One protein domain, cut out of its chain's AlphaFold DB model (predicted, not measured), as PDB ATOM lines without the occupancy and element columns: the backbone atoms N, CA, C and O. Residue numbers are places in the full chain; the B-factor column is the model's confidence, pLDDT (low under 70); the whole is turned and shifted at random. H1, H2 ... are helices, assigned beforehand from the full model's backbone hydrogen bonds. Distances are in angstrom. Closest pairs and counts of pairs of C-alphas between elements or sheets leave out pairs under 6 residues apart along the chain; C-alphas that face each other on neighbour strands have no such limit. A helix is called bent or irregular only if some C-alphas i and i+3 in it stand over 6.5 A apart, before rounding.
ATOM      1  N   THR A 119     131.375 -40.500   7.927       96.25
ATOM      2  CA  THR A 119     130.516 -40.545   6.733       96.25
ATOM      3  C   THR A 119     131.222 -41.243   5.576       96.25
ATOM      4  O   THR A 119     130.687 -42.174   4.967       96.25
ATOM      5  N   ARG A 120     132.477 -40.874   5.299       95.31
ATOM      6  CA  ARG A 120     133.281 -41.517   4.257       95.31
ATOM      7  C   ARG A 120     133.570 -42.981   4.579       95.31
ATOM      8  O   ARG A 120     133.557 -43.821   3.677       95.31
ATOM      9  N   THR A 121     133.821 -43.292   5.846       96.56
ATOM     10  CA  THR A 121     134.072 -44.657   6.318       96.56
ATOM     11  C   THR A 121     132.868 -45.556   6.051       96.56
ATOM     12  O   THR A 121     133.047 -46.648   5.512       96.56
ATOM     13  N   ALA A 122     131.646 -45.086   6.326       95.12
ATOM     14  CA  ALA A 122     130.418 -45.801   5.977       95.12
ATOM     15  C   ALA A 122     130.346 -46.118   4.475       95.12
ATOM     16  O   ALA A 122     130.112 -47.268   4.097       95.12
ATOM     17  N   CYS A 123     130.626 -45.138   3.610       91.69
ATOM     18  CA  CYS A 123     130.610 -45.341   2.158       91.69
ATOM     19  C   CYS A 123     131.674 -46.323   1.675       91.69
ATOM     20  O   CYS A 123     131.432 -47.122   0.765       91.69
ATOM     21  N   ASP A 124     132.859 -46.264   2.276       91.94
ATOM     22  CA  ASP A 124     133.963 -47.155   1.962       91.94
ATOM     23  C   ASP A 124     133.627 -48.608   2.341       91.94
ATOM     24  O   ASP A 124     133.892 -49.514   1.548       91.94
ATOM     25  N   VAL A 125     132.993 -48.832   3.500       92.50
ATOM     26  CA  VAL A 125     132.521 -50.159   3.939       92.50
ATOM     27  C   VAL A 125     131.371 -50.651   3.058       92.50
ATOM     28  O   VAL A 125     131.440 -51.771   2.550       92.50
ATOM     29  N   ALA A 126     130.363 -49.814   2.789       90.25
ATOM     30  CA  ALA A 126     129.261 -50.160   1.890       90.25
ATOM     31  C   ALA A 126     129.774 -50.553   0.494       90.25
ATOM     32  O   ALA A 126     129.352 -51.554  -0.080       90.25
ATOM     33  N   SER A 127     130.751 -49.810  -0.036       87.94
ATOM     34  CA  SER A 127     131.370 -50.109  -1.333       87.94
ATOM     35  C   SER A 127     132.168 -51.405  -1.324       87.94
ATOM     36  O   SER A 127     132.129 -52.156  -2.296       87.94
ATOM     37  N   LEU A 128     132.896 -51.675  -0.239       87.88
ATOM     38  CA  LEU A 128     133.697 -52.886  -0.098       87.88
ATOM     39  C   LEU A 128     132.826 -54.147  -0.056       87.88
ATOM     40  O   LEU A 128     133.184 -55.167  -0.644       87.88
ATOM     41  N   HIS A 129     131.680 -54.068   0.617       84.50
ATOM     42  CA  HIS A 129     130.771 -55.198   0.803       84.50
ATOM     43  C   HIS A 129     129.638 -55.261  -0.222       84.50
ATOM     44  O   HIS A 129     128.904 -56.244  -0.254       84.50
ATOM     45  N   ALA A 130     129.567 -54.303  -1.147       79.94
ATOM     46  CA  ALA A 130     128.637 -54.305  -2.273       79.94
ATOM     47  C   ALA A 130     128.724 -55.566  -3.156       79.94
ATOM     48  O   ALA A 130     127.778 -55.900  -3.865       79.94
ATOM     49  N   THR A 131     129.869 -56.254  -3.150       69.69
ATOM     50  CA  THR A 131     130.099 -57.501  -3.899       69.69
ATOM     51  C   THR A 131     130.254 -58.729  -3.004       69.69
ATOM     52  O   THR A 131     130.630 -59.789  -3.499       69.69
ATOM     53  N   ALA A 132     130.039 -58.598  -1.692       72.25
ATOM     54  CA  ALA A 132     130.117 -59.729  -0.775       72.25
ATOM     55  C   ALA A 132     128.904 -60.655  -0.956       72.25
ATOM     56  O   ALA A 132     127.825 -60.202  -1.328       72.25
ATOM     57  N   ALA A 133     129.074 -61.945  -0.655       66.12
ATOM     58  CA  ALA A 133     127.972 -62.913  -0.678       66.12
ATOM     59  C   ALA A 133     126.859 -62.560   0.329       66.12
ATOM     60  O   ALA A 133     125.689 -62.819   0.069       66.12
ATOM     61  N   HIS A 134     127.229 -61.909   1.439       66.19
ATOM     62  CA  HIS A 134     126.328 -61.462   2.504       66.19
ATOM     63  C   HIS A 134     126.525 -59.954   2.744       66.19
ATOM     64  O   HIS A 134     127.221 -59.545   3.673       66.19
ATOM     65  N   PRO A 135     125.979 -59.087   1.873       61.94
ATOM     66  CA  PRO A 135     126.183 -57.638   1.966       61.94
ATOM     67  C   PRO A 135     125.523 -57.012   3.208       61.94
ATOM     68  O   PRO A 135     125.872 -55.894   3.576       61.94
ATOM     69  N   ASN A 136     124.601 -57.728   3.865       66.06
ATOM     70  CA  ASN A 136     123.855 -57.240   5.025       66.06
ATOM     71  C   ASN A 136     124.627 -57.320   6.352       66.06
ATOM     72  O   ASN A 136     124.247 -56.629   7.293       66.06
ATOM     73  N   ASP A 137     125.715 -58.093   6.436       77.31
ATOM     74  CA  ASP A 137     126.452 -58.318   7.696       77.31
ATOM     75  C   ASP A 137     127.054 -57.025   8.277       77.31
ATOM     76  O   ASP A 137     127.339 -56.932   9.470       77.31
ATOM     77  N   TYR A 138     127.238 -56.008   7.432       86.44
ATOM     78  CA  TYR A 138     127.794 -54.710   7.815       86.44
ATOM     79  C   TYR A 138     126.746 -53.600   7.868       86.44
ATOM     80  O   TYR A 138     127.088 -52.486   8.258       86.44
ATOM     81  N   THR A 139     125.491 -53.886   7.510       90.88
ATOM     82  CA  THR A 139     124.414 -52.891   7.506       90.88
ATOM     83  C   THR A 139     124.237 -52.285   8.891       90.88
ATOM     84  O   THR A 139     124.366 -51.074   9.031       90.88
ATOM     85  N   GLU A 140     124.042 -53.113   9.919       90.75
ATOM     86  CA  GLU A 140     123.827 -52.617  11.282       90.75
ATOM     87  C   GLU A 140     125.038 -51.835  11.799       90.75
ATOM     88  O   GLU A 140     124.866 -50.751  12.336       90.75
ATOM     89  N   ARG A 141     126.269 -52.288  11.520       92.44
ATOM     90  CA  ARG A 141     127.485 -51.546  11.908       92.44
ATOM     91  C   ARG A 141     127.585 -50.173  11.244       92.44
ATOM     92  O   ARG A 141     128.130 -49.248  11.839       92.44
ATOM     93  N   ILE A 142     127.118 -50.044  10.001       95.19
ATOM     94  CA  ILE A 142     127.065 -48.754   9.308       95.19
ATOM     95  C   ILE A 142     125.999 -47.856   9.944       95.19
ATOM     96  O   ILE A 142     126.271 -46.677  10.149       95.19
ATOM     97  N   VAL A 143     124.826 -48.400  10.282       95.50
ATOM     98  CA  VAL A 143     123.762 -47.646  10.967       95.50
ATOM     99  C   VAL A 143     124.214 -47.216  12.369       95.50
ATOM    100  O   VAL A 143     124.024 -46.065  12.735       95.50
ATOM    101  N   ASP A 144     124.915 -48.070  13.117       95.62
ATOM    102  CA  ASP A 144     125.480 -47.712  14.425       95.62
ATOM    103  C   ASP A 144     126.500 -46.570  14.311       95.62
ATOM    104  O   ASP A 144     126.549 -45.685  15.163       95.62
ATOM    105  N   LEU A 145     127.315 -46.567  13.247       97.44
ATOM    106  CA  LEU A 145     128.242 -45.472  12.967       97.44
ATOM    107  C   LEU A 145     127.491 -44.175  12.619       97.44
ATOM    108  O   LEU A 145     127.889 -43.111  13.087       97.44
ATOM    109  N   MET A 146     126.421 -44.265  11.821       97.31
ATOM    110  CA  MET A 146     125.537 -43.138  11.489       97.31
ATOM    111  C   MET A 146     124.925 -42.518  12.745       97.31
ATOM    112  O   MET A 146     124.995 -41.306  12.921       97.31
ATOM    113  N   ASP A 147     124.402 -43.354  13.641       96.25
ATOM    114  CA  ASP A 147     123.803 -42.922  14.904       96.25
ATOM    115  C   ASP A 147     124.843 -42.287  15.837       96.25
ATOM    116  O   ASP A 147     124.590 -41.250  16.447       96.25
ATOM    117  N   ALA A 148     126.036 -42.882  15.933       97.06
ATOM    118  CA  ALA A 148     127.086 -42.415  16.836       97.06
ATOM    119  C   ALA A 148     127.715 -41.074  16.421       97.06
ATOM    120  O   ALA A 148     128.211 -40.347  17.282       97.06
ATOM    121  N   TYR A 149     127.729 -40.759  15.122       97.38
ATOM    122  CA  TYR A 149     128.382 -39.562  14.577       97.38
ATOM    123  C   TYR A 149     127.422 -38.615  13.841       97.38
ATOM    124  O   TYR A 149     127.889 -37.724  13.136       97.38
ATOM    125  N   ASP A 150     126.113 -38.799  14.025       95.94
ATOM    126  CA  ASP A 150     125.039 -37.918  13.551       95.94
ATOM    127  C   ASP A 150     125.122 -37.578  12.052       95.94
ATOM    128  O   ASP A 150     125.221 -36.423  11.640       95.94
ATOM    129  N   PHE A 151     125.107 -38.617  11.216       95.88
ATOM    130  CA  PHE A 151     124.988 -38.467   9.764       95.88
ATOM    131  C   PHE A 151     124.015 -39.490   9.181       95.88
ATOM    132  O   PHE A 151     123.646 -40.476   9.816       95.88
ATOM    133  N   THR A 152     123.596 -39.259   7.943       95.12
ATOM    134  CA  THR A 152     122.523 -40.010   7.292       95.12
ATOM    135  C   THR A 152     123.022 -40.835   6.101       95.12
ATOM    136  O   THR A 152     124.106 -40.591   5.553       95.12
ATOM    137  N   PRO A 153     122.220 -41.803   5.620       93.81
ATOM    138  CA  PRO A 153     122.490 -42.485   4.355       93.81
ATOM    139  C   PRO A 153     122.632 -41.531   3.155       93.81
ATOM    140  O   PRO A 153     123.399 -41.823   2.236       93.81
ATOM    141  N   ASP A 154     121.931 -40.394   3.170       92.62
ATOM    142  CA  ASP A 154     121.927 -39.424   2.071       92.62
ATOM    143  C   ASP A 154     123.252 -38.630   2.014       92.62
ATOM    144  O   ASP A 154     123.768 -38.354   0.925       92.62
ATOM    145  N   ASP A 155     123.889 -38.378   3.165       93.69
ATOM    146  CA  ASP A 155     125.245 -37.806   3.227       93.69
ATOM    147  C   ASP A 155     126.262 -38.734   2.553       93.69
ATOM    148  O   ASP A 155     127.121 -38.304   1.779       93.69
ATOM    149  N   CYS A 156     126.129 -40.042   2.782       90.19
ATOM    150  CA  CYS A 156     126.986 -41.019   2.130       90.19
ATOM    151  C   CYS A 156     126.725 -41.117   0.617       90.19
ATOM    152  O   CYS A 156     127.667 -41.211  -0.176       90.19
ATOM    153  N   ALA A 157     125.458 -41.061   0.195       88.50
ATOM    154  CA  ALA A 157     125.103 -41.046  -1.223       88.50
ATOM    155  C   ALA A 157     125.737 -39.846  -1.949       88.50
ATOM    156  O   ALA A 157     126.311 -40.021  -3.024       88.50
ATOM    157  N   THR A 158     125.745 -38.674  -1.311       90.56
ATOM    158  CA  THR A 158     126.385 -37.456  -1.833       90.56
ATOM    159  C   THR A 158     127.881 -37.668  -2.105       90.56
ATOM    160  O   THR A 158     128.373 -37.337  -3.182       90.56
ATOM    161  N   ILE A 159     128.613 -38.312  -1.188       88.94
ATOM    162  CA  ILE A 159     130.047 -38.623  -1.368       88.94
ATOM    163  C   ILE A 159     130.288 -39.571  -2.557       88.94
ATOM    164  O   ILE A 159     131.308 -39.476  -3.255       88.94
ATOM    165  N   LEU A 160     129.381 -40.524  -2.782       83.56
ATOM    166  CA  LEU A 160     129.476 -41.438  -3.920       83.56
ATOM    167  C   LEU A 160     129.200 -40.730  -5.246       83.56
ATOM    168  O   LEU A 160     129.892 -41.009  -6.228       83.56
ATOM    169  N   ASP A 161     128.246 -39.801  -5.261       83.88
ATOM    170  CA  ASP A 161     127.878 -39.013  -6.440       83.88
ATOM    171  C   ASP A 161     129.024 -38.113  -6.917       83.88
ATOM    172  O   ASP A 161     129.171 -37.874  -8.113       83.88
ATOM    173  N   GLU A 162     129.912 -37.701  -6.014       81.81
ATOM    174  CA  GLU A 162     131.142 -36.972  -6.347       81.81
ATOM    175  C   GLU A 162     132.196 -37.832  -7.060       81.81
ATOM    176  O   GLU A 162     133.186 -37.311  -7.579       81.81
ATOM    177  N   ASN A 163     132.016 -39.156  -7.088       73.00
ATOM    178  CA  ASN A 163     132.931 -40.108  -7.720       73.00
ATOM    179  C   ASN A 163     132.178 -41.103  -8.631       73.00
ATOM    180  O   ASN A 163     132.328 -42.318  -8.471       73.00
ATOM    181  N   PRO A 164     131.410 -40.631  -9.629       61.56
ATOM    182  CA  PRO A 164     130.396 -41.430 -10.324       61.56
ATOM    183  C   PRO A 164     130.972 -42.564 -11.190       61.56
ATOM    184  O   PRO A 164     130.265 -43.508 -11.530       61.56
ATOM    185  N   CYS A 165     132.262 -42.510 -11.530       62.31
ATOM    186  CA  CYS A 165     132.918 -43.485 -12.405       62.31
ATOM    187  C   CYS A 165     133.458 -44.732 -11.679       62.31
ATOM    188  O   CYS A 165     134.182 -45.517 -12.294       62.31
ATOM    189  N   MET A 166     133.166 -44.943 -10.388       68.25
ATOM    190  CA  MET A 166     133.594 -46.182  -9.722       68.25
ATOM    191  C   MET A 166     132.817 -47.384 -10.283       68.25
ATOM    192  O   MET A 166     131.591 -47.413 -10.271       68.25
ATOM    193  N   SER A 167     133.529 -48.417 -10.738       68.19
ATOM    194  CA  SER A 167     132.934 -49.608 -11.372       68.19
ATOM    195  C   SER A 167     131.952 -50.375 -10.476       68.19
ATOM    196  O   SER A 167     131.094 -51.104 -10.968       68.19
ATOM    197  N   THR A 168     132.041 -50.200  -9.158       74.00
ATOM    198  CA  THR A 168     131.155 -50.830  -8.172       74.00
ATOM    199  C   THR A 168     129.881 -50.031  -7.885       74.00
ATOM    200  O   THR A 168     129.033 -50.524  -7.145       74.00
ATOM    201  N   MET A 169     129.703 -48.841  -8.474       77.88
ATOM    202  CA  MET A 169     128.628 -47.890  -8.144       77.88
ATOM    203  C   MET A 169     127.218 -48.485  -8.075       77.88
ATOM    204  O   MET A 169     126.562 -48.294  -7.049       77.88
ATOM    205  N   PRO A 170     126.728 -49.238  -9.083       80.12
ATOM    206  CA  PRO A 170     125.369 -49.783  -9.030       80.12
ATOM    207  C   PRO A 170     125.156 -50.710  -7.828       80.12
ATOM    208  O   PRO A 170     124.117 -50.670  -7.171       80.12
ATOM    209  N   ARG A 171     126.171 -51.516  -7.500       81.94
ATOM    210  CA  ARG A 171     126.126 -52.447  -6.368       81.94
ATOM    211  C   ARG A 171     126.262 -51.712  -5.039       81.94
ATOM    212  O   ARG A 171     125.543 -52.030  -4.097       81.94
ATOM    213  N   THR A 172     127.129 -50.702  -4.973       84.06
ATOM    214  CA  THR A 172     127.254 -49.838  -3.795       84.06
ATOM    215  C   THR A 172     125.924 -49.154  -3.484       84.06
ATOM    216  O   THR A 172     125.495 -49.168  -2.333       84.06
ATOM    217  N   ARG A 173     125.217 -48.632  -4.498       84.31
ATOM    218  CA  ARG A 173     123.874 -48.060  -4.312       84.31
ATOM    219  C   ARG A 173     122.873 -49.090  -3.802       84.31
ATOM    220  O   ARG A 173     122.114 -48.784  -2.893       84.31
ATOM    221  N   ALA A 174     122.881 -50.309  -4.341       83.75
ATOM    222  CA  ALA A 174     122.003 -51.373  -3.855       83.75
ATOM    223  C   ALA A 174     122.261 -51.712  -2.373       83.75
ATOM    224  O   ALA A 174     121.307 -51.855  -1.607       83.75
ATOM    225  N   CYS A 175     123.532 -51.777  -1.959       85.62
ATOM    226  CA  CYS A 175     123.923 -51.957  -0.558       85.62
ATOM    227  C   CYS A 175     123.436 -50.789   0.316       85.62
ATOM    228  O   CYS A 175     122.768 -51.017   1.325       85.62
ATOM    229  N   LEU A 176     123.659 -49.540  -0.112       88.38
ATOM    230  CA  LEU A 176     123.182 -48.357   0.609       88.38
ATOM    231  C   LEU A 176     121.659 -48.286   0.724       88.38
ATOM    232  O   LEU A 176     121.159 -47.848   1.752       88.38
ATOM    233  N   SER A 177     120.907 -48.761  -0.267       89.06
ATOM    234  CA  SER A 177     119.449 -48.878  -0.147       89.06
ATOM    235  C   SER A 177     119.037 -49.826   0.984       89.06
ATOM    236  O   SER A 177     118.009 -49.610   1.621       89.06
ATOM    237  N   GLY A 178     119.825 -50.876   1.246       89.25
ATOM    238  CA  GLY A 178     119.652 -51.745   2.414       89.25
ATOM    239  C   GLY A 178     119.923 -51.012   3.725       89.25
ATOM    240  O   GLY A 178     119.090 -51.060   4.628       89.25
ATOM    241  N   VAL A 179     121.030 -50.266   3.784       91.94
ATOM    242  CA  VAL A 179     121.381 -49.411   4.930       91.94
ATOM    243  C   VAL A 179     120.288 -48.386   5.214       91.94
ATOM    244  O   VAL A 179     119.843 -48.276   6.350       91.94
ATOM    245  N   ARG A 180     119.788 -47.700   4.181       93.38
ATOM    246  CA  ARG A 180     118.722 -46.701   4.305       93.38
ATOM    247  C   ARG A 180     117.450 -47.290   4.900       93.38
ATOM    248  O   ARG A 180     116.887 -46.701   5.808       93.38
ATOM    249  N   ARG A 181     117.037 -48.483   4.456       91.75
ATOM    250  CA  ARG A 181     115.872 -49.171   5.039       91.75
ATOM    251  C   ARG A 181     116.059 -49.495   6.521       91.75
ATOM    252  O   ARG A 181     115.117 -49.303   7.280       91.75
ATOM    253  N   SER A 182     117.235 -49.989   6.922       91.81
ATOM    254  CA  SER A 182     117.513 -50.286   8.338       91.81
ATOM    255  C   SER A 182     117.542 -49.005   9.181       91.81
ATOM    256  O   SER A 182     116.852 -48.915  10.197       91.81
ATOM    257  N   TYR A 183     118.235 -47.971   8.693       93.50
ATOM    258  CA  TYR A 183     118.286 -46.650   9.318       93.50
ATOM    259  C   TYR A 183     116.882 -46.053   9.513       93.50
ATOM    260  O   TYR A 183     116.506 -45.689  10.626       93.50
ATOM    261  N   ASP A 184     116.066 -46.021   8.454       93.00
ATOM    262  CA  ASP A 184     114.701 -45.494   8.509       93.00
ATOM    263  C   ASP A 184     113.830 -46.289   9.489       93.00
ATOM    264  O   ASP A 184     113.084 -45.696  10.264       93.00
ATOM    265  N   HIS A 185     113.929 -47.623   9.490       90.44
ATOM    266  CA  HIS A 185     113.177 -48.464  10.421       90.44
ATOM    267  C   HIS A 185     113.505 -48.117  11.880       90.44
ATOM    268  O   HIS A 185     112.593 -47.850  12.665       90.44
ATOM    269  N   ARG A 186     114.798 -48.011  12.206       89.38
ATOM    270  CA  ARG A 186     115.296 -47.669  13.544       89.38
ATOM    271  C   ARG A 186     114.841 -46.276  13.997       89.38
ATOM    272  O   ARG A 186     114.403 -46.100  15.132       89.38
ATOM    273  N   HIS A 187     114.878 -45.284  13.107       86.75
ATOM    274  CA  HIS A 187     114.538 -43.892  13.437       86.75
ATOM    275  C   HIS A 187     113.040 -43.570  13.382       86.75
ATOM    276  O   HIS A 187     112.577 -42.662  14.078       86.75
ATOM    277  N   VAL A 188     112.246 -44.304  12.599       79.19
ATOM    278  CA  VAL A 188     110.777 -44.192  12.622       79.19
ATOM    279  C   VAL A 188     110.217 -44.681  13.958       79.19
ATOM    280  O   VAL A 188     109.305 -44.045  14.494       79.19
ATOM    281  N   ASP A 189     110.774 -45.754  14.522       61.94
ATOM    282  CA  ASP A 189     110.335 -46.296  15.809       61.94
ATOM    283  C   ASP A 189     110.682 -45.356  16.973       61.94
ATOM    284  O   ASP A 189     109.803 -45.041  17.781       61.94
ATOM    285  N   SER A 190     111.884 -44.772  16.982       61.59
ATOM    286  CA  SER A 190     112.282 -43.738  17.952       61.59
ATOM    287  C   SER A 190     111.350 -42.517  17.919       61.59
ATOM    288  O   SER A 190     110.800 -42.107  18.943       61.59
ATOM    289  N   ARG A 191     111.036 -41.997  16.721       60.56
ATOM    290  CA  ARG A 191     110.113 -40.856  16.549       60.56
ATOM    291  C   ARG A 191     108.670 -41.176  16.958       60.56
ATOM    292  O   ARG A 191     107.933 -40.276  17.368       60.56
ATOM    293  N   ARG A 192     108.226 -42.432  16.832       59.81
ATOM    294  CA  ARG A 192     106.894 -42.879  17.286       59.81
ATOM    295  C   ARG A 192     106.820 -42.994  18.809       59.81
ATOM    296  O   ARG A 192     105.786 -42.636  19.378       59.81
ATOM    297  N   ILE A 193     107.886 -43.454  19.462       58.88
ATOM    298  CA  ILE A 193     107.979 -43.564  20.925       58.88
ATOM    299  C   ILE A 193     107.997 -42.176  21.577       58.88
ATOM    300  O   ILE A 193     107.241 -41.950  22.528       58.88
ATOM    301  N   ASP A 194     108.761 -41.231  21.026       59.34
ATOM    302  CA  ASP A 194     108.827 -39.852  21.528       59.34
ATOM    303  C   ASP A 194     107.487 -39.124  21.413       59.34
ATOM    304  O   ASP A 194     107.060 -38.433  22.341       59.34
ATOM    305  N   ARG A 195     106.761 -39.329  20.306       59.00
ATOM    306  CA  ARG A 195     105.411 -38.769  20.138       59.00
ATOM    307  C   ARG A 195     104.421 -39.333  21.154       59.00
ATOM    308  O   ARG A 195     103.633 -38.564  21.689       59.00
ATOM    309  N   ARG A 196     104.476 -40.635  21.468       57.94
ATOM    310  CA  ARG A 196     103.614 -41.240  22.501       57.94
ATOM    311  C   ARG A 196     103.940 -40.720  23.904       57.94
ATOM    312  O   ARG A 196     103.022 -40.386  24.644       57.94
ATOM    313  N   HIS A 197     105.220 -40.583  24.256       56.50
ATOM    314  CA  HIS A 197     105.627 -40.036  25.558       56.50
ATOM    315  C   HIS A 197     105.326 -38.536  25.695       56.50
ATOM    316  O   HIS A 197     104.930 -38.085  26.772       56.50
ATOM    317  N   GLY A 198     105.469 -37.765  24.614       56.66
ATOM    318  CA  GLY A 198     105.084 -36.354  24.572       56.66
ATOM    319  C   GLY A 198     103.579 -36.137  24.755       56.66
ATOM    320  O   GLY A 198     103.180 -35.194  25.438       56.66
ATOM    321  N   ASP A 199     102.747 -37.031  24.214       57.38
ATOM    322  CA  ASP A 199     101.289 -36.967  24.368       57.38
ATOM    323  C   ASP A 199     100.845 -37.399  25.776       57.38
ATOM    324  O   ASP A 199     100.030 -36.723  26.403       57.38
ATOM    325  N   SER A 200     101.453 -38.446  26.352       57.16
ATOM    326  CA  SER A 200     101.183 -38.856  27.740       57.16
ATOM    327  C   SER A 200     101.552 -37.778  28.764       57.16
ATOM    328  O   SER A 200     100.783 -37.546  29.693       57.16
ATOM    329  N   ARG A 201     102.672 -37.060  28.580       55.41
ATOM    330  CA  ARG A 201     103.038 -35.930  29.456       55.41
ATOM    331  C   ARG A 201     102.067 -34.754  29.330       55.41
ATOM    332  O   ARG A 201     101.737 -34.143  30.338       55.41
ATOM    333  N   ARG A 202     101.557 -34.461  28.127       53.66
ATOM    334  CA  ARG A 202     100.540 -33.410  27.919       53.66
ATOM    335  C   ARG A 202      99.178 -33.763  28.520       53.66
ATOM    336  O   ARG A 202      98.465 -32.866  28.968       53.66
ATOM    337  N   VAL A 203      98.804 -35.041  28.529       56.41
ATOM    338  CA  VAL A 203      97.555 -35.511  29.155       56.41
ATOM    339  C   VAL A 203      97.635 -35.442  30.682       56.41
ATOM    340  O   VAL A 203      96.651 -35.061  31.317       56.41
ATOM    341  N   ASP A 204      98.791 -35.752  31.269       55.06
ATOM    342  CA  ASP A 204      98.984 -35.713  32.726       55.06
ATOM    343  C   ASP A 204      99.034 -34.269  33.265       55.06
ATOM    344  O   ASP A 204      98.437 -33.955  34.297       55.06
ATOM    345  N   ASP A 205      99.628 -33.346  32.501       53.09
ATOM    346  CA  ASP A 205      99.654 -31.915  32.837       53.09
ATOM    347  C   ASP A 205      98.249 -31.285  32.752       53.09
ATOM    348  O   ASP A 205      97.831 -30.526  33.625       53.09
ATOM    349  N   ARG A 206      97.433 -31.694  31.768       52.62
ATOM    350  CA  ARG A 206      96.019 -31.280  31.681       52.62
ATOM    351  C   ARG A 206      95.145 -31.838  32.807       52.62
ATOM    352  O   ARG A 206      94.150 -31.204  33.147       52.62
ATOM    353  N   ARG A 207      95.487 -32.990  33.397       53.00
ATOM    354  CA  ARG A 207      94.769 -33.536  34.566       53.00
ATOM    355  C   ARG A 207      95.143 -32.837  35.872       53.00
ATOM    356  O   ARG A 207      94.292 -32.746  36.751       53.00
ATOM    357  N   ARG A 208      96.364 -32.307  35.999       52.91
ATOM    358  CA  ARG A 208      96.799 -31.561  37.196       52.91
ATOM    359  C   ARG A 208      96.255 -30.135  37.271       52.91
ATOM    360  O   ARG A 208      96.067 -29.631  38.369       52.91
ATOM    361  N   VAL A 209      95.955 -29.503  36.136       56.56
ATOM    362  CA  VAL A 209      95.403 -28.131  36.094       56.56
ATOM    363  C   VAL A 209      93.876 -28.103  36.319       56.56
ATOM    364  O   VAL A 209      93.297 -27.040  36.507       56.56
TER     365      VAL A 209
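This is residues 119 to 209 of the 213 residues of an uncharacterized protein of Bifidobacterium stellenboschense (UniProt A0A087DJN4). One very long helix, H4, packs with its first part into a small head made with the three short helices H1, H2 and H3, while residues 188 to 209, of which 188 to 208 belong to H4, stand free and stick out as a long straight arm. In the head, H1 and H2 form a helical hairpin that packs on H4, and H3 folds back along H4 as a second hairpin. The printed part has 91 residues and is all helix, in the order H1, H2, H3, H4, with no named strand. It is only just loose, close to extended, with a radius of gyration of the C-alphas of 17.9 A and spans of 64 by 27 by 19 A, the arm making the length.

Find C-alpha 169 at (128.628, -47.890, -8.144); from there H4, residues 169 to 208, runs 57.8 A to C-alpha 208 at (96.799, -31.561, 37.196). Go back to C-alpha 119 at (130.516, -40.545, 6.733) for H1, residues 119 to 129, 15.8 A long. H2, residues 135 to 149, measures 22.1 A and is irregular, with C-alphas 137 and 140 7.2 A apart. H3, residues 153 to 161, measures 12.6 A.

Look first at residues 175 to 183 of H4, which alone touch H2, closest at the C-alphas of Thr 139 and Val 179, 5.3 A, at a steep tilt of 48 degrees, the same way. With residues 169 to 176 alone H4 touches H1, closest at the C-alphas of Ser 127 and Thr 172, 4.8 A. With residues 169 to 183 alone it touches H3, closest at the C-alphas of Pro 153 and Arg 180, 5.7 A, at a shallow tilt of 27 degrees, opposite ways. H1 and H2 touch at a shallow tilt of 6 degrees, opposite ways, closest at the C-alphas of His 129 and Pro 135, 5.3 A. Every O i to N i+4 pair is within hydrogen-bond range in H1, H3 and H4, and 8 of 11 are in H2.

The C-alphas of Ser 167 and Val 209 are the two farthest apart, 64.2 A. The printed part has no cut and no long link. Mean pLDDT of the printed part is 79.4; look for values under 70 at residues 131, 133 to 136, 164 to 167 and 189 to 209.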